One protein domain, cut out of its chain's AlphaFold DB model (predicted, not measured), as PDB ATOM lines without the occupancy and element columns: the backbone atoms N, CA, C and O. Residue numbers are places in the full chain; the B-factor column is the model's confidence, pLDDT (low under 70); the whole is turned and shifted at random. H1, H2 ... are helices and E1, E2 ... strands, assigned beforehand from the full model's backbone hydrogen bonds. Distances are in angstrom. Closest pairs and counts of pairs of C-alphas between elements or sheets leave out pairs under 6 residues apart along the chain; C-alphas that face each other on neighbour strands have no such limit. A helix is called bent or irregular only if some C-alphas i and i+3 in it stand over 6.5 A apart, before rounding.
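This is residues 130 to 162 and 226 to 384 of the 384 residues of the protein "Tubulin-tyrosine ligase family protein, putative" of Ichthyophthirius multifiliis (strain G5) (UniProt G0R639). A long, twisted sheet built on the hairpin of E1 and E2 makes a wall, with the short strands E3 and E4 at its edges and H5, H6a and H7 on one face. The bent helix H6 runs slantwise over E2 and E1 and ends in H6b near the turn of the hairpin; H2 packs on H6a away from the sheet, and H3 and H4 sit near the hairpin's other end. The printed part has 192 residues, in the order H1 H2 E1 E2 H3 H4 E3 H5 H6 E4 H7; the antiparallel sheet runs E3 E2 E1 E4, and the class is mixed. It is compact, with a radius of gyration of the C-alphas of 18.5 A and spans of 56 by 39 by 34 A.

H1 is residues 136 to 139, beginning at C-alpha 136 (24.149, -9.964, -7.864), and H2 is 141 to 154, 20.1 A long. E1, residues 232 to 245, spans 37.1 A and bends at 242; E2, 248 to 264, spans 40.4 A and bends at 254. H3 is 276 to 279, H4 283 to 286, E3 306 to 308 and H5 309 to 318, 14.5 A. H6, 323 to 351, was assigned as one helix by its hydrogen bonds but is bent, with C-alphas 340 and 343 7.5 A apart: H6a is 323 to 340, 26.0 A, and H6b 343 to 351. E4 is 364 to 368; H7, 372 to 378, ends at C-alpha 378 (34.506, -33.804, -12.854) and is only just irregular, with C-alphas 373 and 376 6.8 A apart.

In the hairpin, N 241 and O 251 are 2.8 A apart, within hydrogen-bond range; so are N 240 and O 366, 3.0 A, for E1 and E4, and N 258 and O 307, 2.8 A, for E3 and E2. H5 and H6a on one face make two layers, helices over a sheet; H6a has a height of 10.1 A over the sheet, and H5 stands up from it. H7, on the same face, touches H6a, closest at C-alphas 329 and 375, 6.7 A. H2 touches H6a about perpendicular at 84 degrees, C-alphas 147 and 340 being closest at 5.7 A. H1, H4 and H6b only graze the sheet; H3 has a height of 6.6 A. Every O i to N i+4 pair is within hydrogen-bond range in H2, H5, H6a and H6b; H7 has 1 of 3, and 1 of 4 O i to N i+3 pairs.

The farthest C-alphas, of Lys 271 and Lys 355, are 61.0 A apart. Residues 163 to 225 are not printed, a gap of 14.3 A between C-alphas 162 and 226. The links E2 to H3, H4 to E3 and H6 to E4 are long. The mean pLDDT of the printed part is 84.3; residues 298 to 299, 354 to 359 and 369 to 384 are under 70.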
ATOM      1  N   ASN A 130      17.636  -5.114 -18.827       92.50
ATOM      2  CA  ASN A 130      18.642  -6.169 -19.011       92.50
ATOM      3  C   ASN A 130      19.222  -6.764 -17.701       92.50
ATOM      4  O   ASN A 130      20.282  -7.395 -17.740       92.50
ATOM      5  N   HIS A 131      18.540  -6.590 -16.564       92.31
ATOM      6  CA  HIS A 131      18.917  -7.198 -15.286       92.31
ATOM      7  C   HIS A 131      17.694  -7.644 -14.482       92.31
ATOM      8  O   HIS A 131      16.652  -6.984 -14.508       92.31
ATOM      9  N   PHE A 132      17.843  -8.716 -13.702       92.38
ATOM     10  CA  PHE A 132      16.897  -9.068 -12.641       92.38
ATOM     11  C   PHE A 132      17.293  -8.394 -11.314       92.38
ATOM     12  O   PHE A 132      18.475  -8.404 -10.951       92.38
ATOM     13  N   PRO A 133      16.337  -7.867 -10.525       91.81
ATOM     14  CA  PRO A 133      16.612  -7.504  -9.140       91.81
ATOM     15  C   PRO A 133      17.168  -8.709  -8.375       91.81
ATOM     16  O   PRO A 133      16.658  -9.824  -8.482       91.81
ATOM     17  N   GLY A 134      18.248  -8.500  -7.625       91.12
ATOM     18  CA  GLY A 134      18.916  -9.580  -6.897       91.12
ATOM     19  C   GLY A 134      19.898 -10.426  -7.711       91.12
ATOM     20  O   GLY A 134      20.526 -11.313  -7.127       91.12
ATOM     21  N   SER A 135      20.104 -10.165  -9.011       90.19
ATOM     22  CA  SER A 135      21.016 -10.965  -9.850       90.19
ATOM     23  C   SER A 135      22.480 -10.933  -9.402       90.19
ATOM     24  O   SER A 135      23.259 -11.837  -9.720       90.19
ATOM     25  N   TYR A 136      22.854  -9.974  -8.547       88.44
ATOM     26  CA  TYR A 136      24.149  -9.964  -7.864       88.44
ATOM     27  C   TYR A 136      24.408 -11.234  -7.042       88.44
ATOM     28  O   TYR A 136      25.571 -11.543  -6.789       88.44
ATOM     29  N   ASN A 137      23.372 -11.990  -6.655       90.56
ATOM     30  CA  ASN A 137      23.530 -13.283  -5.989       90.56
ATOM     31  C   ASN A 137      24.214 -14.333  -6.877       90.56
ATOM     32  O   ASN A 137      24.905 -15.204  -6.360       90.56
ATOM     33  N   LEU A 138      24.059 -14.229  -8.201       88.19
ATOM     34  CA  LEU A 138      24.770 -15.060  -9.176       88.19
ATOM     35  C   LEU A 138      26.146 -14.475  -9.519       88.19
ATOM     36  O   LEU A 138      27.104 -15.211  -9.751       88.19
ATOM     37  N   GLY A 139      26.256 -13.146  -9.578       82.69
ATOM     38  CA  GLY A 139      27.470 -12.486 -10.058       82.69
ATOM     39  C   GLY A 139      28.561 -12.252  -9.005       82.69
ATOM     40  O   GLY A 139      29.744 -12.187  -9.352       82.69
ATOM     41  N   LYS A 140      28.211 -12.144  -7.717       85.31
ATOM     42  CA  LYS A 140      29.173 -11.991  -6.613       85.31
ATOM     43  C   LYS A 140      29.575 -13.357  -6.053       85.31
ATOM     44  O   LYS A 140      28.733 -14.210  -5.787       85.31
ATOM     45  N   LYS A 141      30.881 -13.561  -5.838       85.81
ATOM     46  CA  LYS A 141      31.446 -14.885  -5.509       85.81
ATOM     47  C   LYS A 141      30.984 -15.415  -4.154       85.81
ATOM     48  O   LYS A 141      30.769 -16.613  -4.030       85.81
ATOM     49  N   ASN A 142      30.863 -14.537  -3.162       87.12
ATOM     50  CA  ASN A 142      30.445 -14.901  -1.811       87.12
ATOM     51  C   ASN A 142      28.976 -15.346  -1.782       87.12
ATOM     52  O   ASN A 142      28.677 -16.420  -1.266       87.12
ATOM     53  N   TYR A 143      28.077 -14.591  -2.420       90.62
ATOM     54  CA  TYR A 143      26.666 -14.969  -2.532       90.62
ATOM     55  C   TYR A 143      26.471 -16.250  -3.347       90.62
ATOM     56  O   TYR A 143      25.767 -17.150  -2.893       90.62
ATOM     57  N   LEU A 144      27.136 -16.377  -4.501       89.88
ATOM     58  CA  LEU A 144      27.053 -17.596  -5.305       89.88
ATOM     59  C   LEU A 144      27.576 -18.808  -4.523       89.88
ATOM     60  O   LEU A 144      26.929 -19.853  -4.505       89.88
ATOM     61  N   GLY A 145      28.715 -18.652  -3.840       90.19
ATOM     62  CA  GLY A 145      29.283 -19.682  -2.972       90.19
ATOM     63  C   GLY A 145      28.304 -20.118  -1.885       90.19
ATOM     64  O   GLY A 145      28.088 -21.314  -1.728       90.19
ATOM     65  N   LYS A 146      27.637 -19.166  -1.219       92.88
ATOM     66  CA  LYS A 146      26.615 -19.437  -0.197       92.88
ATOM     67  C   LYS A 146      25.440 -20.254  -0.750       92.88
ATOM     68  O   LYS A 146      25.043 -21.243  -0.136       92.88
ATOM     69  N   HIS A 147      24.889 -19.861  -1.902       93.75
ATOM     70  CA  HIS A 147      23.759 -20.568  -2.526       93.75
ATOM     71  C   HIS A 147      24.147 -21.979  -2.982       93.75
ATOM     72  O   HIS A 147      23.416 -22.932  -2.717       93.75
ATOM     73  N   LEU A 148      25.316 -22.144  -3.608       92.25
ATOM     74  CA  LEU A 148      25.789 -23.456  -4.060       92.25
ATOM     75  C   LEU A 148      26.171 -24.376  -2.896       92.25
ATOM     76  O   LEU A 148      25.837 -25.554  -2.941       92.25
ATOM     77  N   GLN A 149      26.793 -23.859  -1.831       93.00
ATOM     78  CA  GLN A 149      27.046 -24.630  -0.607       93.00
ATOM     79  C   GLN A 149      25.739 -25.107   0.033       93.00
ATOM     80  O   GLN A 149      25.653 -26.258   0.453       93.00
ATOM     81  N   LYS A 150      24.708 -24.247   0.094       94.75
ATOM     82  CA  LYS A 150      23.389 -24.635   0.609       94.75
ATOM     83  C   LYS A 150      22.801 -25.785  -0.208       94.75
ATOM     84  O   LYS A 150      22.348 -26.762   0.377       94.75
ATOM     85  N   MET A 151      22.850 -25.692  -1.536       94.69
ATOM     86  CA  MET A 151      22.345 -26.758  -2.403       94.69
ATOM     87  C   MET A 151      23.180 -28.036  -2.314       94.69
ATOM     88  O   MET A 151      22.601 -29.111  -2.278       94.69
ATOM     89  N   ASN A 152      24.507 -27.944  -2.200       92.69
ATOM     90  CA  ASN A 152      25.384 -29.104  -2.022       92.69
ATOM     91  C   ASN A 152      25.139 -29.841  -0.695       92.69
ATOM     92  O   ASN A 152      25.220 -31.061  -0.668       92.69
ATOM     93  N   LYS A 153      24.765 -29.138   0.383       94.12
ATOM     94  CA  LYS A 153      24.367 -29.789   1.645       94.12
ATOM     95  C   LYS A 153      23.090 -30.627   1.508       94.12
ATOM     96  O   LYS A 153      22.971 -31.637   2.187       94.12
ATOM     97  N   ILE A 154      22.147 -30.199   0.666       95.94
ATOM     98  CA  ILE A 154      20.854 -30.878   0.471       95.94
ATOM     99  C   ILE A 154      20.965 -31.961  -0.614       95.94
ATOM    100  O   ILE A 154      20.439 -33.056  -0.459       95.94
ATOM    101  N   PHE A 155      21.674 -31.663  -1.705       94.75
ATOM    102  CA  PHE A 155      21.826 -32.512  -2.886       94.75
ATOM    103  C   PHE A 155      23.315 -32.674  -3.246       94.75
ATOM    104  O   PHE A 155      23.780 -32.120  -4.250       94.75
ATOM    105  N   PRO A 156      24.094 -33.408  -2.432       90.88
ATOM    106  CA  PRO A 156      25.548 -33.495  -2.584       90.88
ATOM    107  C   PRO A 156      25.988 -34.103  -3.917       90.88
ATOM    108  O   PRO A 156      26.955 -33.619  -4.498       90.88
ATOM    109  N   LEU A 157      25.255 -35.101  -4.424       89.38
ATOM    110  CA  LEU A 157      25.534 -35.750  -5.711       89.38
ATOM    111  C   LEU A 157      25.204 -34.848  -6.908       89.38
ATOM    112  O   LEU A 157      25.868 -34.902  -7.934       89.38
ATOM    113  N   GLU A 158      24.199 -33.979  -6.778       89.12
ATOM    114  CA  GLU A 158      23.784 -33.103  -7.875       89.12
ATOM    115  C   GLU A 158      24.655 -31.846  -7.984       89.12
ATOM    116  O   GLU A 158      24.796 -31.286  -9.073       89.12
ATOM    117  N   TYR A 159      25.216 -31.386  -6.864       89.44
ATOM    118  CA  TYR A 159      26.011 -30.160  -6.756       89.44
ATOM    119  C   TYR A 159      27.496 -30.438  -6.470       89.44
ATOM    120  O   TYR A 159      28.186 -29.591  -5.901       89.44
ATOM    121  N   ASP A 160      27.994 -31.609  -6.867       84.88
ATOM    122  CA  ASP A 160      29.403 -32.029  -6.780       84.88
ATOM    123  C   ASP A 160      30.342 -31.209  -7.686       84.88
ATOM    124  O   ASP A 160      31.546 -31.115  -7.453       84.88
ATOM    125  N   PHE A 161      29.770 -30.547  -8.691       85.06
ATOM    126  CA  PHE A 161      30.492 -29.718  -9.639       85.06
ATOM    127  C   PHE A 161      31.168 -28.511  -8.962       85.06
ATOM    128  O   PHE A 161      32.188 -28.019  -9.433       85.06
ATOM    129  N   PHE A 162      30.649 -27.995  -7.846       83.81
ATOM    130  CA  PHE A 162      31.227 -26.815  -7.201       83.81
ATOM    131  C   PHE A 162      32.346 -27.194  -6.210       83.81
ATOM    132  O   PHE A 162      32.067 -27.858  -5.212       83.81
ATOM    133  N   PRO A 226      43.836 -29.639 -14.007       87.56
ATOM    134  CA  PRO A 226      42.959 -29.146 -15.063       87.56
ATOM    135  C   PRO A 226      43.233 -29.838 -16.394       87.56
ATOM    136  O   PRO A 226      44.376 -30.163 -16.692       87.56
ATOM    137  N   TYR A 227      42.190 -29.978 -17.207       84.81
ATOM    138  CA  TYR A 227      42.349 -30.352 -18.605       84.81
ATOM    139  C   TYR A 227      43.146 -29.266 -19.342       84.81
ATOM    140  O   TYR A 227      42.945 -28.065 -19.107       84.81
ATOM    141  N   LEU A 228      44.077 -29.690 -20.192       89.44
ATOM    142  CA  LEU A 228      45.036 -28.827 -20.871       89.44
ATOM    143  C   LEU A 228      44.898 -28.992 -22.379       89.44
ATOM    144  O   LEU A 228      44.702 -30.096 -22.867       89.44
ATOM    145  N   ILE A 229      45.074 -27.894 -23.100       89.12
ATOM    146  CA  ILE A 229      45.236 -27.891 -24.556       89.12
ATOM    147  C   ILE A 229      46.555 -27.170 -24.823       89.12
ATOM    148  O   ILE A 229      46.817 -26.136 -24.208       89.12
ATOM    149  N   ASP A 230      47.425 -27.756 -25.645       90.50
ATOM    150  CA  ASP A 230      48.800 -27.283 -25.893       90.50
ATOM    151  C   ASP A 230      49.661 -27.160 -24.617       90.50
ATOM    152  O   ASP A 230      50.604 -26.369 -24.520       90.50
ATOM    153  N   GLY A 231      49.310 -27.929 -23.579       91.44
ATOM    154  CA  GLY A 231      49.904 -27.825 -22.245       91.44
ATOM    155  C   GLY A 231      49.502 -26.560 -21.478       91.44
ATOM    156  O   GLY A 231      50.022 -26.319 -20.390       91.44
ATOM    157  N   LEU A 232      48.583 -25.747 -21.999       91.44
ATOM    158  CA  LEU A 232      48.095 -24.519 -21.382       91.44
ATOM    159  C   LEU A 232      46.779 -24.768 -20.642       91.44
ATOM    160  O   LEU A 232      45.871 -25.458 -21.109       91.44
ATOM    161  N   LYS A 233      46.652 -24.147 -19.469       91.81
ATOM    162  CA  LYS A 233      45.390 -24.116 -18.729       91.81
ATOM    163  C   LYS A 233      44.415 -23.176 -19.430       91.81
ATOM    164  O   LYS A 233      44.797 -22.061 -19.780       91.81
ATOM    165  N   PHE A 234      43.143 -23.550 -19.525       89.94
ATOM    166  CA  PHE A 234      42.113 -22.680 -20.094       89.94
ATOM    167  C   PHE A 234      40.803 -22.677 -19.295       89.94
ATOM    168  O   PHE A 234      40.597 -23.462 -18.369       89.94
ATOM    169  N   ASP A 235      39.932 -21.717 -19.605       87.75
ATOM    170  CA  ASP A 235      38.529 -21.712 -19.187       87.75
ATOM    171  C   ASP A 235      37.629 -21.225 -20.331       87.75
ATOM    172  O   ASP A 235      38.030 -20.347 -21.094       87.75
ATOM    173  N   PHE A 236      36.404 -21.744 -20.431       87.00
ATOM    174  CA  PHE A 236      35.381 -21.178 -21.314       87.00
ATOM    175  C   PHE A 236      34.701 -19.980 -20.655       87.00
ATOM    176  O   PHE A 236      34.405 -19.952 -19.457       87.00
ATOM    177  N   ARG A 237      34.382 -18.992 -21.478       88.00
ATOM    178  CA  ARG A 237      33.298 -18.051 -21.257       88.00
ATOM    179  C   ARG A 237      32.131 -18.499 -22.124       88.00
ATOM    180  O   ARG A 237      32.195 -18.352 -23.341       88.00
ATOM    181  N   VAL A 238      31.074 -18.978 -21.482       90.00
ATOM    182  CA  VAL A 238      29.817 -19.320 -22.152       90.00
ATOM    183  C   VAL A 238      28.763 -18.282 -21.785       90.00
ATOM    184  O   VAL A 238      28.733 -17.791 -20.652       90.00
ATOM    185  N   TYR A 239      27.927 -17.911 -22.749       91.50
ATOM    186  CA  TYR A 239      26.874 -16.922 -22.561       91.50
ATOM    187  C   TYR A 239      25.520 -17.606 -22.440       91.50
ATOM    188  O   TYR A 239      25.167 -18.430 -23.278       91.50
ATOM    189  N   ALA A 240      24.748 -17.244 -21.421       92.75
ATOM    190  CA  ALA A 240      23.365 -17.678 -21.302       92.75
ATOM    191  C   ALA A 240      22.448 -16.479 -21.063       92.75
ATOM    192  O   ALA A 240      22.725 -15.627 -20.218       92.75
ATOM    193  N   LEU A 241      21.355 -16.427 -21.816       95.44
ATOM    194  CA  LEU A 241      20.280 -15.463 -21.651       95.44
ATOM    195  C   LEU A 241      19.215 -16.061 -20.734       95.44
ATOM    196  O   LEU A 241      18.586 -17.062 -21.070       95.44
ATOM    197  N   VAL A 242      18.966 -15.415 -19.605       94.81
ATOM    198  CA  VAL A 242      17.809 -15.703 -18.757       94.81
ATOM    199  C   VAL A 242      16.701 -14.750 -19.177       94.81
ATOM    200  O   VAL A 242      16.803 -13.544 -18.976       94.81
ATOM    201  N   LYS A 243      15.656 -15.280 -19.815       93.56
ATOM    202  CA  LYS A 243      14.515 -14.487 -20.308       93.56
ATOM    203  C   LYS A 243      13.437 -14.296 -19.241       93.56
ATOM    204  O   LYS A 243      12.651 -13.363 -19.321       93.56
ATOM    205  N   SER A 244      13.355 -15.218 -18.288       92.06
ATOM    206  CA  SER A 244      12.368 -15.199 -17.212       92.06
ATOM    207  C   SER A 244      12.864 -16.052 -16.049       92.06
ATOM    208  O   SER A 244      13.549 -17.051 -16.271       92.06
ATOM    209  N   VAL A 245      12.500 -15.668 -14.826       91.88
ATOM    210  CA  VAL A 245      12.766 -16.430 -13.593       91.88
ATOM    211  C   VAL A 245      11.515 -17.121 -13.047       91.88
ATOM    212  O   VAL A 245      11.636 -17.985 -12.187       91.88
ATOM    213  N   CYS A 246      10.321 -16.784 -13.545       88.00
ATOM    214  CA  CYS A 246       9.062 -17.424 -13.165       88.00
ATOM    215  C   CYS A 246       8.055 -17.355 -14.336       88.00
ATOM    216  O   CYS A 246       7.460 -16.301 -14.539       88.00
ATOM    217  N   PRO A 247       7.895 -18.426 -15.141       91.38
ATOM    218  CA  PRO A 247       8.682 -19.665 -15.133       91.38
ATOM    219  C   PRO A 247      10.139 -19.422 -15.558       91.38
ATOM    220  O   PRO A 247      10.419 -18.495 -16.323       91.38
ATOM    221  N   LEU A 248      11.074 -20.246 -15.076       93.25
ATOM    222  CA  LEU A 248      12.494 -20.136 -15.423       93.25
ATOM    223  C   LEU A 248      12.713 -20.479 -16.907       93.25
ATOM    224  O   LEU A 248      12.385 -21.577 -17.349       93.25
ATOM    225  N   LYS A 249      13.267 -19.541 -17.682       95.00
ATOM    226  CA  LYS A 249      13.586 -19.718 -19.110       95.00
ATOM    227  C   LYS A 249      15.022 -19.283 -19.382       95.00
ATOM    228  O   LYS A 249      15.326 -18.090 -19.311       95.00
ATOM    229  N   ILE A 250      15.879 -20.247 -19.715       95.19
ATOM    230  CA  ILE A 250      17.313 -20.053 -19.953       95.19
ATOM    231  C   ILE A 250      17.638 -20.477 -21.387       95.19
ATOM    232  O   ILE A 250      17.257 -21.561 -21.819       95.19
ATOM    233  N   PHE A 251      18.368 -19.635 -22.111       95.56
ATOM    234  CA  PHE A 251      18.844 -19.896 -23.463       95.56
ATOM    235  C   PHE A 251      20.366 -19.876 -23.465       95.56
ATOM    236  O   PHE A 251      20.977 -18.851 -23.166       95.56
ATOM    237  N   LEU A 252      20.980 -21.004 -23.807       92.88
ATOM    238  CA  LEU A 252      22.421 -21.096 -23.987       92.88
ATOM    239  C   LEU A 252      22.794 -20.551 -25.367       92.88
ATOM    240  O   LEU A 252      22.245 -21.002 -26.373       92.88
ATOM    241  N   TYR A 253      23.717 -19.596 -25.424       94.00
ATOM    242  CA  TYR A 253      24.270 -19.161 -26.697       94.00
ATOM    243  C   TYR A 253      25.158 -20.269 -27.260       94.00
ATOM    244  O   TYR A 253      25.921 -20.890 -26.520       94.00
ATOM    245  N   ARG A 254      25.040 -20.531 -28.566       90.56
ATOM    246  CA  ARG A 254      25.804 -21.597 -29.237       90.56
ATOM    247  C   ARG A 254      27.305 -21.320 -29.242       90.56
ATOM    248  O   ARG A 254      28.084 -22.256 -29.328       90.56
ATOM    249  N   GLU A 255      27.677 -20.052 -29.110       90.12
ATOM    250  CA  GLU A 255      29.060 -19.610 -29.104       90.12
ATOM    251  C   GLU A 255      29.531 -19.084 -27.750       90.12
ATOM    252  O   GLU A 255      28.770 -18.734 -26.841       90.12
ATOM    253  N   GLY A 256      30.846 -18.982 -27.652       89.06
ATOM    254  CA  GLY A 256      31.570 -18.471 -26.505       89.06
ATOM    255  C   GLY A 256      33.030 -18.278 -26.875       89.06
ATOM    256  O   GLY A 256      33.375 -18.115 -28.041       89.06
ATOM    257  N   PHE A 257      33.908 -18.292 -25.881       87.69
ATOM    258  CA  PHE A 257      35.339 -18.362 -26.156       87.69
ATOM    259  C   PHE A 257      36.095 -19.034 -25.021       87.69
ATOM    260  O   PHE A 257      35.772 -18.841 -23.847       87.69
ATOM    261  N   ALA A 258      37.138 -19.775 -25.365       89.31
ATOM    262  CA  ALA A 258      38.152 -20.214 -24.425       89.31
ATOM    263  C   ALA A 258      39.178 -19.103 -24.192       89.31
ATOM    264  O   ALA A 258      39.561 -18.371 -25.105       89.31
ATOM    265  N   ARG A 259      39.634 -18.971 -22.948       89.38
ATOM    266  CA  ARG A 259      40.782 -18.139 -22.582       89.38
ATOM    267  C   ARG A 259      41.871 -19.017 -22.026       89.38
ATOM    268  O   ARG A 259      41.631 -19.736 -21.056       89.38
ATOM    269  N   PHE A 260      43.054 -18.868 -22.585       91.00
ATOM    270  CA  PHE A 260      44.229 -19.618 -22.202       91.00
ATOM    271  C   PHE A 260      45.116 -18.791 -21.268       91.00
ATOM    272  O   PHE A 260      45.153 -17.558 -21.327       91.00
ATOM    273  N   ALA A 261      45.790 -19.492 -20.366       92.06
ATOM    274  CA  ALA A 261      47.018 -19.034 -19.733       92.06
ATOM    275  C   ALA A 261      48.118 -18.900 -20.797       92.06
ATOM    276  O   ALA A 261      48.051 -19.584 -21.812       92.06
ATOM    277  N   THR A 262      49.115 -18.043 -20.572       92.75
ATOM    278  CA  THR A 262      50.245 -17.892 -21.510       92.75
ATOM    279  C   THR A 262      51.406 -18.823 -21.206       92.75
ATOM    280  O   THR A 262      52.196 -19.125 -22.087       92.75
ATOM    281  N   VAL A 263      51.500 -19.321 -19.970       94.06
ATOM    282  CA  VAL A 263      52.575 -20.228 -19.547       94.06
ATOM    283  C   VAL A 263      52.038 -21.649 -19.390       94.06
ATOM    284  O   VAL A 263      50.986 -21.854 -18.772       94.06
ATOM    285  N   LYS A 264      52.791 -22.638 -19.898       94.94
ATOM    286  CA  LYS A 264      52.480 -24.074 -19.771       94.94
ATOM    287  C   LYS A 264      52.217 -24.465 -18.323       94.94
ATOM    288  O   LYS A 264      52.954 -24.100 -17.409       94.94
ATOM    289  N   TYR A 265      51.138 -25.205 -18.119       94.31
ATOM    290  CA  TYR A 265      50.650 -25.563 -16.808       94.31
ATOM    291  C   TYR A 265      51.569 -26.571 -16.123       94.31
ATOM    292  O   TYR A 265      51.922 -27.609 -16.672       94.31
ATOM    293  N   GLN A 266      51.889 -26.284 -14.867       94.12
ATOM    294  CA  GLN A 266      52.509 -27.221 -13.947       94.12
ATOM    295  C   GLN A 266      51.701 -27.242 -12.651       94.12
ATOM    296  O   GLN A 266      51.098 -26.236 -12.254       94.12
ATOM    297  N   LYS A 267      51.699 -28.389 -11.961       92.12
ATOM    298  CA  LYS A 267      51.043 -28.495 -10.652       92.12
ATOM    299  C   LYS A 267      51.633 -27.455  -9.687       92.12
ATOM    300  O   LYS A 267      52.840 -27.193  -9.753       92.12
ATOM    301  N   PRO A 268      50.824 -26.847  -8.798       91.62
ATOM    302  CA  PRO A 268      51.310 -25.776  -7.938       91.62
ATOM    303  C   PRO A 268      52.355 -26.294  -6.944       91.62
ATOM    304  O   PRO A 268      52.104 -27.182  -6.132       91.62
ATOM    305  N   GLN A 269      53.533 -25.694  -6.988       90.62
ATOM    306  CA  GLN A 269      54.692 -25.942  -6.142       90.62
ATOM    307  C   GLN A 269      55.214 -24.602  -5.621       90.62
ATOM    308  O   GLN A 269      54.920 -23.548  -6.185       90.62
ATOM    309  N   LYS A 270      56.052 -24.619  -4.577       88.62
ATOM    310  CA  LYS A 270      56.605 -23.389  -3.978       88.62
ATOM    311  C   LYS A 270      57.239 -22.442  -5.015       88.62
ATOM    312  O   LYS A 270      57.081 -21.232  -4.879       88.62
ATOM    313  N   LYS A 271      57.880 -22.988  -6.059       92.88
ATOM    314  CA  LYS A 271      58.541 -22.227  -7.135       92.88
ATOM    315  C   LYS A 271      57.585 -21.539  -8.118       92.88
ATOM    316  O   LYS A 271      57.871 -20.433  -8.556       92.88
ATOM    317  N   ASN A 272      56.451 -22.159  -8.458       93.44
ATOM    318  CA  ASN A 272      55.558 -21.674  -9.522       93.44
ATOM    319  C   ASN A 272      54.233 -21.088  -8.999       93.44
ATOM    320  O   ASN A 272      53.547 -20.400  -9.743       93.44
ATOM    321  N   ILE A 273      53.903 -21.265  -7.713       92.88
ATOM    322  CA  ILE A 273      52.616 -20.858  -7.124       92.88
ATOM    323  C   ILE A 273      52.316 -19.355  -7.245       92.88
ATOM    324  O   ILE A 273      51.154 -18.955  -7.219       92.88
ATOM    325  N   LYS A 274      53.355 -18.518  -7.377       92.69
ATOM    326  CA  LYS A 274      53.235 -17.067  -7.587       92.69
ATOM    327  C   LYS A 274      53.061 -16.683  -9.065       92.69
ATOM    328  O   LYS A 274      52.651 -15.560  -9.341       92.69
ATOM    329  N   ASN A 275      53.326 -17.589 -10.009       92.50
ATOM    330  CA  ASN A 275      53.204 -17.323 -11.441       92.50
ATOM    331  C   ASN A 275      51.726 -17.338 -11.872       92.50
ATOM    332  O   ASN A 275      51.131 -18.376 -12.176       92.50
ATOM    333  N   MET A 276      51.115 -16.155 -11.888       90.44
ATOM    334  CA  MET A 276      49.699 -16.003 -12.220       90.44
ATOM    335  C   MET A 276      49.397 -16.166 -13.712       90.44
ATOM    336  O   MET A 276      48.260 -16.506 -14.036       90.44
ATOM    337  N   TRP A 277      50.383 -16.012 -14.599       90.31
ATOM    338  CA  TRP A 277      50.231 -16.280 -16.035       90.31
ATOM    339  C   TRP A 277      50.034 -17.765 -16.357       90.31
ATOM    340  O   TRP A 277      49.525 -18.097 -17.417       90.31
ATOM    341  N   MET A 278      50.387 -18.658 -15.428       91.69
ATOM    342  CA  MET A 278      50.152 -20.103 -15.531       91.69
ATOM    343  C   MET A 278      48.817 -20.515 -14.891       91.69
ATOM    344  O   MET A 278      48.060 -21.338 -15.408       91.69
ATOM    345  N   HIS A 279      48.531 -19.983 -13.701       90.12
ATOM    346  CA  HIS A 279      47.421 -20.462 -12.877       90.12
ATOM    347  C   HIS A 279      46.095 -19.732 -13.133       90.12
ATOM    348  O   HIS A 279      45.019 -20.283 -12.837       90.12
ATOM    349  N   LEU A 280      46.148 -18.519 -13.694       90.00
ATOM    350  CA  LEU A 280      44.990 -17.709 -14.052       90.00
ATOM    351  C   LEU A 280      44.893 -17.546 -15.567       90.00
ATOM    352  O   LEU A 280      45.852 -17.253 -16.259       90.00
ATOM    353  N   THR A 281      43.670 -17.664 -16.058       87.75
ATOM    354  CA  THR A 281      43.260 -17.611 -17.471       87.75
ATOM    355  C   THR A 281      42.621 -16.262 -17.817       87.75
ATOM    356  O   THR A 281      42.021 -16.055 -18.869       87.75
ATOM    357  N   ASN A 282      42.663 -15.305 -16.887       86.44
ATOM    358  CA  ASN A 282      42.051 -14.000 -17.072       86.44
ATOM    359  C   ASN A 282      42.816 -13.214 -18.142       86.44
ATOM    360  O   ASN A 282      44.002 -12.942 -17.981       86.44
ATOM    361  N   TYR A 283      42.106 -12.771 -19.184       83.94
ATOM    362  CA  TYR A 283      42.671 -11.931 -20.246       83.94
ATOM    363  C   TYR A 283      43.395 -10.696 -19.695       83.94
ATOM    364  O   TYR A 283      44.483 -10.381 -20.140       83.94
ATOM    365  N   ALA A 284      42.844 -10.028 -18.675       82.25
ATOM    366  CA  ALA A 284      43.457  -8.832 -18.092       82.25
ATOM    367  C   ALA A 284      44.848  -9.067 -17.470       82.25
ATOM    368  O   ALA A 284      45.603  -8.108 -17.358       82.25
ATOM    369  N   ILE A 285      45.159 -10.306 -17.075       84.56
ATOM    370  CA  ILE A 285      46.458 -10.701 -16.516       84.56
ATOM    371  C   ILE A 285      47.379 -11.174 -17.640       84.56
ATOM    372  O   ILE A 285      48.513 -10.722 -17.746       84.56
ATOM    373  N   ASN A 286      46.869 -12.055 -18.499       87.88
ATOM    374  CA  ASN A 286      47.664 -12.687 -19.548       87.88
ATOM    375  C   ASN A 286      48.003 -11.740 -20.700       87.88
ATOM    376  O   ASN A 286      49.085 -11.855 -21.244       87.88
ATOM    377  N   LYS A 287      47.162 -10.743 -21.010       87.00
ATOM    378  CA  LYS A 287      47.464  -9.734 -22.043       87.00
ATOM    379  C   LYS A 287      48.714  -8.896 -21.753       87.00
ATOM    380  O   LYS A 287      49.155  -8.163 -22.624       87.00
ATOM    381  N   LEU A 288      49.174  -8.896 -20.497       86.25
ATOM    382  CA  LEU A 288      50.367  -8.172 -20.060       86.25
ATOM    383  C   LEU A 288      51.637  -9.010 -20.237       86.25
ATOM    384  O   LEU A 288      52.729  -8.475 -20.093       86.25
ATOM    385  N   ASN A 289      51.504 -10.312 -20.498       87.88
ATOM    386  CA  ASN A 289      52.639 -11.163 -20.807       87.88
ATOM    387  C   ASN A 289      53.057 -10.915 -22.275       87.88
ATOM    388  O   ASN A 289      52.183 -10.972 -23.145       87.88
ATOM    389  N   PRO A 290      54.348 -10.662 -22.564       86.81
ATOM    390  CA  PRO A 290      54.858 -10.507 -23.931       86.81
ATOM    391  C   PRO A 290      54.549 -11.688 -24.863       86.81
ATOM    392  O   PRO A 290      54.341 -11.488 -26.054       86.81
ATOM    393  N   GLU A 291      54.445 -12.905 -24.326       87.44
ATOM    394  CA  GLU A 291      54.118 -14.122 -25.083       87.44
ATOM    395  C   GLU A 291      52.619 -14.233 -25.423       87.44
ATOM    396  O   GLU A 291      52.171 -15.211 -26.025       87.44
ATOM    397  N   PHE A 292      51.797 -13.248 -25.042       86.88
ATOM    398  CA  PHE A 292      50.376 -13.260 -25.362       86.88
ATOM    399  C   PHE A 292      50.135 -13.060 -26.861       86.88
ATOM    400  O   PHE A 292      50.113 -11.952 -27.393       86.88
ATOM    401  N   ILE A 293      49.849 -14.167 -27.532       86.00
ATOM    402  CA  ILE A 293      49.423 -14.181 -28.929       86.00
ATOM    403  C   ILE A 293      47.970 -13.698 -29.052       86.00
ATOM    404  O   ILE A 293      47.026 -14.382 -28.630       86.00
ATOM    405  N   PHE A 294      47.803 -12.521 -29.659       82.88
ATOM    406  CA  PHE A 294      46.508 -11.991 -30.075       82.88
ATOM    407  C   PHE A 294      46.048 -12.665 -31.358       82.88
ATOM    408  O   PHE A 294      46.774 -12.698 -32.349       82.88
ATOM    409  N   ASN A 295      44.798 -13.112 -31.359       76.88
ATOM    410  CA  ASN A 295      44.145 -13.495 -32.591       76.88
ATOM    411  C   ASN A 295      43.730 -12.227 -33.360       76.88
ATOM    412  O   ASN A 295      42.886 -11.464 -32.880       76.88
ATOM    413  N   LYS A 296      44.387 -11.971 -34.496       71.88
ATOM    414  CA  LYS A 296      44.145 -10.800 -35.356       71.88
ATOM    415  C   LYS A 296      43.190 -11.107 -36.513       71.88
ATOM    416  O   LYS A 296      42.630 -10.179 -37.084       71.88
ATOM    417  N   GLU A 297      42.991 -12.381 -36.841       70.75
ATOM    418  CA  GLU A 297      42.197 -12.814 -37.987       70.75
ATOM    419  C   GLU A 297      40.884 -13.433 -37.512       70.75
ATOM    420  O   GLU A 297      40.866 -14.443 -36.817       70.75
ATOM    421  N   VAL A 298      39.756 -12.849 -37.923       65.44
ATOM    422  CA  VAL A 298      38.417 -13.341 -37.546       65.44
ATOM    423  C   VAL A 298      38.176 -14.777 -38.034       65.44
ATOM    424  O   VAL A 298      37.431 -15.515 -37.398       65.44
ATOM    425  N   LEU A 299      38.822 -15.167 -39.138       65.75
ATOM    426  CA  LEU A 299      38.669 -16.478 -39.772       65.75
ATOM    427  C   LEU A 299      39.514 -17.589 -39.123       65.75
ATOM    428  O   LEU A 299      39.216 -18.757 -39.347       65.75
ATOM    429  N   LYS A 300      40.539 -17.255 -38.325       72.06
ATOM    430  CA  LYS A 300      41.395 -18.234 -37.629       72.06
ATOM    431  C   LYS A 300      40.996 -18.324 -36.166       72.06
ATOM    432  O   LYS A 300      41.625 -17.722 -35.304       72.06
ATOM    433  N   ASP A 301      39.903 -19.008 -35.865       74.56
ATOM    434  CA  ASP A 301      39.290 -19.015 -34.532       74.56
ATOM    435  C   ASP A 301      39.885 -20.049 -33.548       74.56
ATOM    436  O   ASP A 301      39.487 -20.113 -32.377       74.56
ATOM    437  N   ASP A 302      40.874 -20.812 -34.003       78.62
ATOM    438  CA  ASP A 302      41.628 -21.860 -33.310       78.62
ATOM    439  C   ASP A 302      43.019 -21.406 -32.827       78.62
ATOM    440  O   ASP A 302      43.691 -22.135 -32.098       78.62
ATOM    441  N   PHE A 303      43.444 -20.186 -33.166       79.88
ATOM    442  CA  PHE A 303      44.795 -19.705 -32.882       79.88
ATOM    443  C   PHE A 303      44.882 -18.718 -31.704       79.88
ATOM    444  O   PHE A 303      43.978 -17.929 -31.410       79.88
ATOM    445  N   GLY A 304      46.035 -18.734 -31.029       86.12
ATOM    446  CA  GLY A 304      46.380 -17.811 -29.948       86.12
ATOM    447  C   GLY A 304      45.740 -18.144 -28.597       86.12
ATOM    448  O   GLY A 304      45.254 -19.251 -28.360       86.12
ATOM    449  N   HIS A 305      45.750 -17.167 -27.684       88.50
ATOM    450  CA  HIS A 305      45.325 -17.357 -26.286       88.50
ATOM    451  C   HIS A 305      43.838 -17.065 -26.030       88.50
ATOM    452  O   HIS A 305      43.359 -17.079 -24.887       88.50
ATOM    453  N   LYS A 306      43.089 -16.785 -27.097       90.00
ATOM    454  CA  LYS A 306      41.638 -16.634 -27.077       90.00
ATOM    455  C   LYS A 306      41.065 -17.288 -28.328       90.00
ATOM    456  O   LYS A 306      41.194 -16.734 -29.414       90.00
ATOM    457  N   ARG A 307      40.420 -18.434 -28.136       90.31
ATOM    458  CA  ARG A 307      39.869 -19.278 -29.205       90.31
ATOM    459  C   ARG A 307      38.347 -19.319 -29.093       90.31
ATOM    460  O   ARG A 307      37.824 -19.103 -27.992       90.31
ATOM    461  N   SER A 308      37.630 -19.517 -30.195       90.50
ATOM    462  CA  SER A 308      36.165 -19.648 -30.159       90.50
ATOM    463  C   SER A 308      35.747 -20.880 -29.350       90.50
ATOM    464  O   SER A 308      36.558 -21.735 -28.999       90.50
ATOM    465  N   PHE A 309      34.475 -20.947 -28.956       89.75
ATOM    466  CA  PHE A 309      33.979 -22.151 -28.294       89.75
ATOM    467  C   PHE A 309      33.901 -23.310 -29.290       89.75
ATOM    468  O   PHE A 309      34.353 -24.408 -28.971       89.75
ATOM    469  N   SER A 310      33.420 -23.042 -30.505       90.75
ATOM    470  CA  SER A 310      33.328 -24.042 -31.569       90.75
ATOM    471  C   SER A 310      34.672 -24.618 -31.999       90.75
ATOM    472  O   SER A 310      34.741 -25.827 -32.197       90.75
ATOM    473  N   SER A 311      35.746 -23.823 -32.076       91.12
ATOM    474  CA  SER A 311      37.069 -24.355 -32.429       91.12
ATOM    475  C   SER A 311      37.577 -25.350 -31.391       91.12
ATOM    476  O   SER A 311      38.118 -26.393 -31.747       91.12
ATOM    477  N   ILE A 312      37.323 -25.099 -30.102       89.69
ATOM    478  CA  ILE A 312      37.677 -26.061 -29.055       89.69
ATOM    479  C   ILE A 312      36.781 -27.298 -29.100       89.69
ATOM    480  O   ILE A 312      37.281 -28.396 -28.901       89.69
ATOM    481  N   LEU A 313      35.479 -27.162 -29.370       88.88
ATOM    482  CA  LEU A 313      34.617 -28.338 -29.530       88.88
ATOM    483  C   LEU A 313      35.044 -29.192 -30.729       88.88
ATOM    484  O   LEU A 313      35.039 -30.414 -30.627       88.88
ATOM    485  N   LYS A 314      35.453 -28.562 -31.834       91.56
ATOM    486  CA  LYS A 314      36.011 -29.254 -32.997       91.56
ATOM    487  C   LYS A 314      37.289 -30.007 -32.622       91.56
ATOM    488  O   LYS A 314      37.343 -31.212 -32.827       91.56
ATOM    489  N   TYR A 315      38.239 -29.333 -31.969       90.25
ATOM    490  CA  TYR A 315      39.464 -29.958 -31.462       90.25
ATOM    491  C   TYR A 315      39.172 -31.155 -30.541       90.25
ATOM    492  O   TYR A 315      39.745 -32.224 -30.712       90.25
ATOM    493  N   LEU A 316      38.247 -31.000 -29.586       88.56
ATOM    494  CA  LEU A 316      37.849 -32.080 -28.676       88.56
ATOM    495  C   LEU A 316      37.235 -33.265 -29.443       88.56
ATOM    496  O   LEU A 316      37.486 -34.416 -29.102       88.56
ATOM    497  N   SER A 317      36.469 -33.000 -30.502       90.19
ATOM    498  CA  SER A 317      35.887 -34.049 -31.340       90.19
ATOM    499  C   SER A 317      36.955 -34.805 -32.129       90.19
ATOM    500  O   SER A 317      36.836 -36.015 -32.295       90.19
ATOM    501  N   GLU A 318      37.984 -34.110 -32.619       92.44
ATOM    502  CA  GLU A 318      39.084 -34.693 -33.400       92.44
ATOM    503  C   GLU A 318      39.955 -35.637 -32.563       92.44
ATOM    504  O   GLU A 318      40.414 -36.658 -33.066       92.44
ATOM    505  N   ILE A 319      40.127 -35.344 -31.273       89.38
ATOM    506  CA  ILE A 319      40.846 -36.222 -30.334       89.38
ATOM    507  C   ILE A 319      39.964 -37.344 -29.746       89.38
ATOM    508  O   ILE A 319      40.440 -38.113 -28.915       89.38
ATOM    509  N   GLY A 320      38.691 -37.439 -30.156       88.75
ATOM    510  CA  GLY A 320      37.778 -38.525 -29.778       88.75
ATOM    511  C   GLY A 320      36.874 -38.271 -28.563       88.75
ATOM    512  O   GLY A 320      36.284 -39.219 -28.048       88.75
ATOM    513  N   GLU A 321      36.729 -37.028 -28.093       86.19
ATOM    514  CA  GLU A 321      35.843 -36.707 -26.964       86.19
ATOM    515  C   GLU A 321      34.364 -36.610 -27.357       86.19
ATOM    516  O   GLU A 321      33.995 -36.089 -28.413       86.19
ATOM    517  N   ASP A 322      33.477 -37.009 -26.439       87.75
ATOM    518  CA  ASP A 322      32.027 -36.875 -26.620       87.75
ATOM    519  C   ASP A 322      31.551 -35.432 -26.361       87.75
ATOM    520  O   ASP A 322      31.252 -35.013 -25.234       87.75
ATOM    521  N   ILE A 323      31.418 -34.670 -27.448       88.44
ATOM    522  CA  ILE A 323      30.937 -33.283 -27.437       88.44
ATOM    523  C   ILE A 323      29.509 -33.155 -26.901       88.44
ATOM    524  O   ILE A 323      29.188 -32.175 -26.218       88.44
ATOM    525  N   ASN A 324      28.640 -34.133 -27.160       89.38
ATOM    526  CA  ASN A 324      27.265 -34.083 -26.668       89.38
ATOM    527  C   ASN A 324      27.249 -34.161 -25.143       89.38
ATOM    528  O   ASN A 324      26.560 -33.366 -24.493       89.38
ATOM    529  N   LYS A 325      28.075 -35.037 -24.564       87.62
ATOM    530  CA  LYS A 325      28.256 -35.134 -23.114       87.62
ATOM    531  C   LYS A 325      28.787 -33.826 -22.515       87.62
ATOM    532  O   LYS A 325      28.221 -33.355 -21.525       87.62
ATOM    533  N   VAL A 326      29.785 -33.184 -23.137       85.06
ATOM    534  CA  VAL A 326      30.289 -31.850 -22.724       85.06
ATOM    535  C   VAL A 326      29.153 -30.828 -22.675       85.06
ATOM    536  O   VAL A 326      28.951 -30.145 -21.667       85.06
ATOM    537  N   LEU A 327      28.375 -30.724 -23.754       87.56
ATOM    538  CA  LEU A 327      27.298 -29.743 -23.868       87.56
ATOM    539  C   LEU A 327      26.162 -30.001 -22.870       87.56
ATOM    540  O   LEU A 327      25.605 -29.047 -22.318       87.56
ATOM    541  N   ILE A 328      25.817 -31.266 -22.620       90.12
ATOM    542  CA  ILE A 328      24.818 -31.649 -21.614       90.12
ATOM    543  C   ILE A 328      25.283 -31.219 -20.221       90.12
ATOM    544  O   ILE A 328      24.511 -30.587 -19.499       90.12
ATOM    545  N   GLN A 329      26.547 -31.456 -19.868       86.56
ATOM    546  CA  GLN A 329      27.098 -31.040 -18.575       86.56
ATOM    547  C   GLN A 329      27.105 -29.513 -18.408       86.56
ATOM    548  O   GLN A 329      26.726 -29.007 -17.349       86.56
ATOM    549  N   ILE A 330      27.439 -28.759 -19.465       87.88
ATOM    550  CA  ILE A 330      27.323 -27.286 -19.478       87.88
ATOM    551  C   ILE A 330      25.901 -26.838 -19.178       87.88
ATOM    552  O   ILE A 330      25.691 -26.003 -18.292       87.88
ATOM    553  N   LYS A 331      24.916 -27.415 -19.867       90.62
ATOM    554  CA  LYS A 331      23.504 -27.092 -19.644       90.62
ATOM    555  C   LYS A 331      23.069 -27.442 -18.221       90.62
ATOM    556  O   LYS A 331      22.432 -26.617 -17.570       90.62
ATOM    557  N   GLN A 332      23.442 -28.617 -17.715       90.62
ATOM    558  CA  GLN A 332      23.096 -29.059 -16.363       90.62
ATOM    559  C   GLN A 332      23.657 -28.123 -15.294       90.62
ATOM    560  O   GLN A 332      22.927 -27.729 -14.391       90.62
ATOM    561  N   ILE A 333      24.917 -27.708 -15.407       89.94
ATOM    562  CA  ILE A 333      25.530 -26.830 -14.407       89.94
ATOM    563  C   ILE A 333      24.939 -25.426 -14.464       89.94
ATOM    564  O   ILE A 333      24.691 -24.839 -13.411       89.94
ATOM    565  N   ILE A 334      24.639 -24.901 -15.656       91.31
ATOM    566  CA  ILE A 334      23.909 -23.633 -15.789       91.31
ATOM    567  C   ILE A 334      22.530 -23.752 -15.134       91.31
ATOM    568  O   ILE A 334      22.182 -22.909 -14.309       91.31
ATOM    569  N   ASN A 335      21.779 -24.815 -15.425       93.38
ATOM    570  CA  ASN A 335      20.452 -25.037 -14.855       93.38
ATOM    571  C   ASN A 335      20.503 -25.150 -13.328       93.38
ATOM    572  O   ASN A 335      19.814 -24.401 -12.644       93.38
ATOM    573  N   LYS A 336      21.366 -26.009 -12.778       93.31
ATOM    574  CA  LYS A 336      21.526 -26.202 -11.327       93.31
ATOM    575  C   LYS A 336      21.995 -24.929 -10.620       93.31
ATOM    576  O   LYS A 336      21.512 -24.619  -9.529       93.31
ATOM    577  N   THR A 337      22.889 -24.165 -11.250       93.00
ATOM    578  CA  THR A 337      23.327 -22.853 -10.744       93.00
ATOM    579  C   THR A 337      22.178 -21.850 -10.734       93.00
ATOM    580  O   THR A 337      22.030 -21.101  -9.776       93.00
ATOM    581  N   MET A 338      21.337 -21.839 -11.767       93.75
ATOM    582  CA  MET A 338      20.156 -20.981 -11.783       93.75
ATOM    583  C   MET A 338      19.128 -21.427 -10.743       93.75
ATOM    584  O   MET A 338      18.615 -20.579 -10.023       93.75
ATOM    585  N   CYS A 339      18.880 -22.730 -10.589       95.00
ATOM    586  CA  CYS A 339      17.954 -23.270  -9.591       95.00
ATOM    587  C   CYS A 339      18.347 -22.914  -8.151       95.00
ATOM    588  O   CYS A 339      17.462 -22.690  -7.331       95.00
ATOM    589  N   SER A 340      19.645 -22.795  -7.836       94.75
ATOM    590  CA  SER A 340      20.081 -22.429  -6.480       94.75
ATOM    591  C   SER A 340      19.691 -21.000  -6.081       94.75
ATOM    592  O   SER A 340      19.524 -20.721  -4.896       94.75
ATOM    593  N   VAL A 341      19.510 -20.101  -7.057       94.94
ATOM    594  CA  VAL A 341      19.192 -18.679  -6.826       94.94
ATOM    595  C   VAL A 341      17.778 -18.309  -7.292       94.94
ATOM    596  O   VAL A 341      17.216 -17.310  -6.842       94.94
ATOM    597  N   GLN A 342      17.164 -19.112  -8.166       95.31
ATOM    598  CA  GLN A 342      15.866 -18.829  -8.783       95.31
ATOM    599  C   GLN A 342      14.756 -18.494  -7.773       95.31
ATOM    600  O   GLN A 342      14.058 -17.512  -8.033       95.31
ATOM    601  N   PRO A 343      14.599 -19.188  -6.624       94.31
ATOM    602  CA  PRO A 343      13.554 -18.843  -5.658       94.31
ATOM    603  C   PRO A 343      13.684 -17.407  -5.138       94.31
ATOM    604  O   PRO A 343      12.695 -16.684  -5.038       94.31
ATOM    605  N   TYR A 344      14.918 -16.961  -4.890       93.69
ATOM    606  CA  TYR A 344      15.208 -15.603  -4.434       93.69
ATOM    607  C   TYR A 344      14.909 -14.564  -5.521       93.69
ATOM    608  O   TYR A 344      14.228 -13.573  -5.257       93.69
ATOM    609  N   LEU A 345      15.352 -14.808  -6.761       93.00
ATOM    610  CA  LEU A 345      15.060 -13.908  -7.886       93.00
ATOM    611  C   LEU A 345      13.560 -13.831  -8.167       93.00
ATOM    612  O   LEU A 345      13.034 -12.748  -8.402       93.00
ATOM    613  N   SER A 346      12.860 -14.964  -8.121       92.38
ATOM    614  CA  SER A 346      11.415 -15.004  -8.325       92.38
ATOM    615  C   SER A 346      10.669 -14.248  -7.235       92.38
ATOM    616  O   SER A 346       9.677 -13.596  -7.552       92.38
ATOM    617  N   HIS A 347      11.103 -14.343  -5.978       92.31
ATOM    618  CA  HIS A 347      10.489 -13.605  -4.880       92.31
ATOM    619  C   HIS A 347      10.640 -12.094  -5.085       92.31
ATOM    620  O   HIS A 347       9.635 -11.387  -5.106       92.31
ATOM    621  N   LEU A 348      11.867 -11.617  -5.334       91.38
ATOM    622  CA  LEU A 348      12.129 -10.194  -5.584       91.38
ATOM    623  C   LEU A 348      11.413  -9.668  -6.828       91.38
ATOM    624  O   LEU A 348      10.938  -8.534  -6.847       91.38
ATOM    625  N   TYR A 349      11.330 -10.483  -7.877       90.00
ATOM    626  CA  TYR A 349      10.619 -10.115  -9.091       90.00
ATOM    627  C   TYR A 349       9.123  -9.912  -8.825       90.00
ATOM    628  O   TYR A 349       8.577  -8.867  -9.170       90.00
ATOM    629  N   LYS A 350       8.476 -10.883  -8.165       88.62
ATOM    630  CA  LYS A 350       7.041 -10.834  -7.846       88.62
ATOM    631  C   LYS A 350       6.703  -9.701  -6.877       88.62
ATOM    632  O   LYS A 350       5.728  -8.995  -7.098       88.62
ATOM    633  N   SER A 351       7.525  -9.476  -5.849       89.12
ATOM    634  CA  SER A 351       7.307  -8.375  -4.899       89.12
ATOM    635  C   SER A 351       7.495  -6.994  -5.535       89.12
ATOM    636  O   SER A 351       6.883  -6.020  -5.104       89.12
ATOM    637  N   SER A 352       8.298  -6.902  -6.597       86.88
ATOM    638  CA  SER A 352       8.467  -5.664  -7.364       86.88
ATOM    639  C   SER A 352       7.325  -5.398  -8.349       86.88
ATOM    640  O   SER A 352       7.250  -4.298  -8.889       86.88
ATOM    641  N   GLN A 353       6.471  -6.387  -8.632       79.25
ATOM    642  CA  GLN A 353       5.493  -6.350  -9.722       79.25
ATOM    643  C   GLN A 353       4.131  -6.862  -9.266       79.25
ATOM    644  O   GLN A 353       3.649  -7.912  -9.682       79.25
ATOM    645  N   LEU A 354       3.499  -6.071  -8.402       66.88
ATOM    646  CA  LEU A 354       2.207  -6.394  -7.796       66.88
ATOM    647  C   LEU A 354       1.038  -6.350  -8.794       66.88
ATOM    648  O   LEU A 354      -0.009  -6.928  -8.524       66.88
ATOM    649  N   LYS A 355       1.198  -5.648  -9.926       62.44
ATOM    650  CA  LYS A 355       0.086  -5.290 -10.823       62.44
ATOM    651  C   LYS A 355      -0.135  -6.267 -11.981       62.44
ATOM    652  O   LYS A 355      -1.259  -6.377 -12.450       62.44
ATOM    653  N   GLU A 356       0.888  -7.000 -12.426       61.12
ATOM    654  CA  GLU A 356       0.769  -7.933 -13.556       61.12
ATOM    655  C   GLU A 356       1.681  -9.153 -13.388       61.12
ATOM    656  O   GLU A 356       2.906  -9.051 -13.419       61.12
ATOM    657  N   GLN A 357       1.084 -10.341 -13.263       56.62
ATOM    658  CA  GLN A 357       1.821 -11.577 -12.976       56.62
ATOM    659  C   GLN A 357       2.559 -12.170 -14.194       56.62
ATOM    660  O   GLN A 357       3.481 -12.962 -14.018       56.62
ATOM    661  N   ASN A 358       2.199 -11.775 -15.424       60.06
ATOM    662  CA  ASN A 358       2.644 -12.459 -16.649       60.06
ATOM    663  C   ASN A 358       3.618 -11.668 -17.528       60.06
ATOM    664  O   ASN A 358       4.115 -12.198 -18.528       60.06
ATOM    665  N   ASN A 359       3.926 -10.418 -17.186       68.50
ATOM    666  CA  ASN A 359       4.802  -9.621 -18.028       68.50
ATOM    667  C   ASN A 359       6.266  -9.931 -17.715       68.50
ATOM    668  O   ASN A 359       6.706  -9.739 -16.590       68.50
ATOM    669  N   CYS A 360       7.040 -10.415 -18.693       80.62
ATOM    670  CA  CYS A 360       8.487 -10.631 -18.550       80.62
ATOM    671  C   CYS A 360       9.219  -9.300 -18.780       80.62
ATOM    672  O   CYS A 360       9.539  -8.982 -19.923       80.62
ATOM    673  N   MET A 361       9.415  -8.484 -17.743       89.81
ATOM    674  CA  MET A 361      10.067  -7.165 -17.838       89.81
ATOM    675  C   MET A 361      11.587  -7.237 -17.742       89.81
ATOM    676  O   MET A 361      12.284  -6.387 -18.283       89.81
ATOM    677  N   CYS A 362      12.113  -8.262 -17.085       93.25
ATOM    678  CA  CYS A 362      13.547  -8.459 -16.939       93.25
ATOM    679  C   CYS A 362      14.038  -9.549 -17.892       93.25
ATOM    680  O   CYS A 362      13.391 -10.581 -18.067       93.25
ATOM    681  N   PHE A 363      15.217  -9.338 -18.456       94.50
ATOM    682  CA  PHE A 363      16.040 -10.366 -19.080       94.50
ATOM    683  C   PHE A 363      17.484 -10.127 -18.652       94.50
ATOM    684  O   PHE A 363      17.810  -9.014 -18.279       94.50
ATOM    685  N   GLU A 364      18.368 -11.117 -18.692       94.06
ATOM    686  CA  GLU A 364      19.767 -10.891 -18.313       94.06
ATOM    687  C   GLU A 364      20.707 -11.829 -19.059       94.06
ATOM    688  O   GLU A 364      20.419 -13.015 -19.229       94.06
ATOM    689  N   ILE A 365      21.837 -11.286 -19.515       93.19
ATOM    690  CA  ILE A 365      22.885 -12.050 -20.192       93.19
ATOM    691  C   ILE A 365      23.991 -12.342 -19.184       93.19
ATOM    692  O   ILE A 365      24.762 -11.460 -18.805       93.19
ATOM    693  N   PHE A 366      24.108 -13.605 -18.787       89.25
ATOM    694  CA  PHE A 366      25.154 -14.063 -17.885       89.25
ATOM    695  C   PHE A 366      26.348 -14.601 -18.668       89.25
ATOM    696  O   PHE A 366      26.226 -15.481 -19.521       89.25
ATOM    697  N   GLY A 367      27.533 -14.088 -18.338       85.75
ATOM    698  CA  GLY A 367      28.806 -14.641 -18.785       85.75
ATOM    699  C   GLY A 367      29.323 -15.670 -17.788       85.75
ATOM    700  O   GLY A 367      30.098 -15.332 -16.889       85.75
ATOM    701  N   PHE A 368      28.935 -16.928 -17.951       78.12
ATOM    702  CA  PHE A 368      29.378 -18.002 -17.078       78.12
ATOM    703  C   PHE A 368      30.867 -18.309 -17.318       78.12
ATOM    704  O   PHE A 368      31.284 -18.682 -18.410       78.12
ATOM    705  N   GLN A 369      31.687 -18.071 -16.284       59.97
ATOM    706  CA  GLN A 369      33.134 -18.358 -16.266       59.97
ATOM    707  C   GLN A 369      33.508 -19.424 -15.230       59.97
ATOM    708  O   GLN A 369      34.428 -20.205 -15.450       59.97
ATOM    709  N   GLN A 370      32.851 -19.424 -14.066       51.38
ATOM    710  CA  GLN A 370      33.188 -20.365 -12.988       51.38
ATOM    711  C   GLN A 370      32.809 -21.801 -13.347       51.38
ATOM    712  O   GLN A 370      33.500 -22.728 -12.945       51.38
ATOM    713  N   ILE A 371      31.778 -21.939 -14.179       40.41
ATOM    714  CA  ILE A 371      31.246 -23.191 -14.703       40.41
ATOM    715  C   ILE A 371      32.322 -24.006 -15.436       40.41
ATOM    716  O   ILE A 371      32.354 -25.224 -15.336       40.41
ATOM    717  N   THR A 372      33.291 -23.363 -16.083       37.53
ATOM    718  CA  THR A 372      34.211 -24.092 -16.959       37.53
ATOM    719  C   THR A 372      35.491 -24.580 -16.318       37.53
ATOM    720  O   THR A 372      36.098 -25.529 -16.800       37.53
ATOM    721  N   LYS A 373      35.893 -23.988 -15.189       40.53
ATOM    722  CA  LYS A 373      36.969 -24.591 -14.391       40.53
ATOM    723  C   LYS A 373      36.536 -25.937 -13.806       40.53
ATOM    724  O   LYS A 373      37.384 -26.676 -13.353       40.53
ATOM    725  N   ILE A 374      35.236 -26.215 -13.822       39.75
ATOM    726  CA  ILE A 374      34.558 -27.318 -13.155       39.75
ATOM    727  C   ILE A 374      34.128 -28.403 -14.154       39.75
ATOM    728  O   ILE A 374      34.300 -29.590 -13.896       39.75
ATOM    729  N   ILE A 375      33.607 -27.998 -15.317       36.34
ATOM    730  CA  ILE A 375      32.988 -28.915 -16.285       36.34
ATOM    731  C   ILE A 375      33.952 -29.876 -16.942       36.34
ATOM    732  O   ILE A 375      33.618 -31.040 -17.118       36.34
ATOM    733  N   ILE A 376      35.149 -29.414 -17.280       38.41
ATOM    734  CA  ILE A 376      36.091 -30.264 -18.014       38.41
ATOM    735  C   ILE A 376      36.759 -31.276 -17.063       38.41
ATOM    736  O   ILE A 376      37.544 -32.105 -17.488       38.41
ATOM    737  N   LEU A 377      36.458 -31.230 -15.759       42.47
ATOM    738  CA  LEU A 377      37.231 -31.950 -14.752       42.47
ATOM    739  C   LEU A 377      36.493 -33.042 -14.003       42.47
ATOM    740  O   LEU A 377      37.155 -33.963 -13.540       42.47
ATOM    741  N   ILE A 378      35.171 -32.954 -13.850       39.69
ATOM    742  CA  ILE A 378      34.506 -33.804 -12.854       39.69
ATOM    743  C   ILE A 378      33.814 -35.026 -13.467       39.69
ATOM    744  O   ILE A 378      33.862 -36.072 -12.844       39.69
ATOM    745  N   ASN A 379      33.271 -34.981 -14.695       35.84
ATOM    746  CA  ASN A 379      32.449 -36.112 -15.177       35.84
ATOM    747  C   ASN A 379      32.712 -36.620 -16.606       35.84
ATOM    748  O   ASN A 379      32.082 -37.591 -17.034       35.84
ATOM    749  N   ILE A 380      33.626 -36.016 -17.370       36.84
ATOM    750  CA  ILE A 380      34.088 -36.625 -18.638       36.84
ATOM    751  C   ILE A 380      35.303 -37.526 -18.407       36.84
ATOM    752  O   ILE A 380      35.384 -38.576 -19.030       36.84
ATOM    753  N   PHE A 381      36.147 -37.211 -17.421       42.12
ATOM    754  CA  PHE A 381      37.497 -37.773 -17.329       42.12
ATOM    755  C   PHE A 381      37.810 -38.593 -16.071       42.12
ATOM    756  O   PHE A 381      38.955 -38.976 -15.882       42.12
ATOM    757  N   LEU A 382      36.817 -38.947 -15.244       30.36
ATOM    758  CA  LEU A 382      36.998 -39.986 -14.210       30.36
ATOM    759  C   LEU A 382      36.983 -41.422 -14.784       30.36
ATOM    760  O   LEU A 382      36.771 -42.380 -14.050       30.36
ATOM    761  N   LYS A 383      37.236 -41.596 -16.089       28.97
ATOM    762  CA  LYS A 383      37.841 -42.832 -16.604       28.97
ATOM    763  C   LYS A 383      39.357 -42.643 -16.599       28.97
ATOM    764  O   LYS A 383      39.924 -42.288 -17.627       28.97
ATOM    765  N   LEU A 384      39.938 -42.797 -15.410       26.56
ATOM    766  CA  LEU A 384      41.205 -43.472 -15.087       26.56
ATOM    767  C   LEU A 384      41.453 -43.336 -13.581       26.56
ATOM    768  O   LEU A 384      41.675 -42.195 -13.108       26.56
TER     769      LEU A 384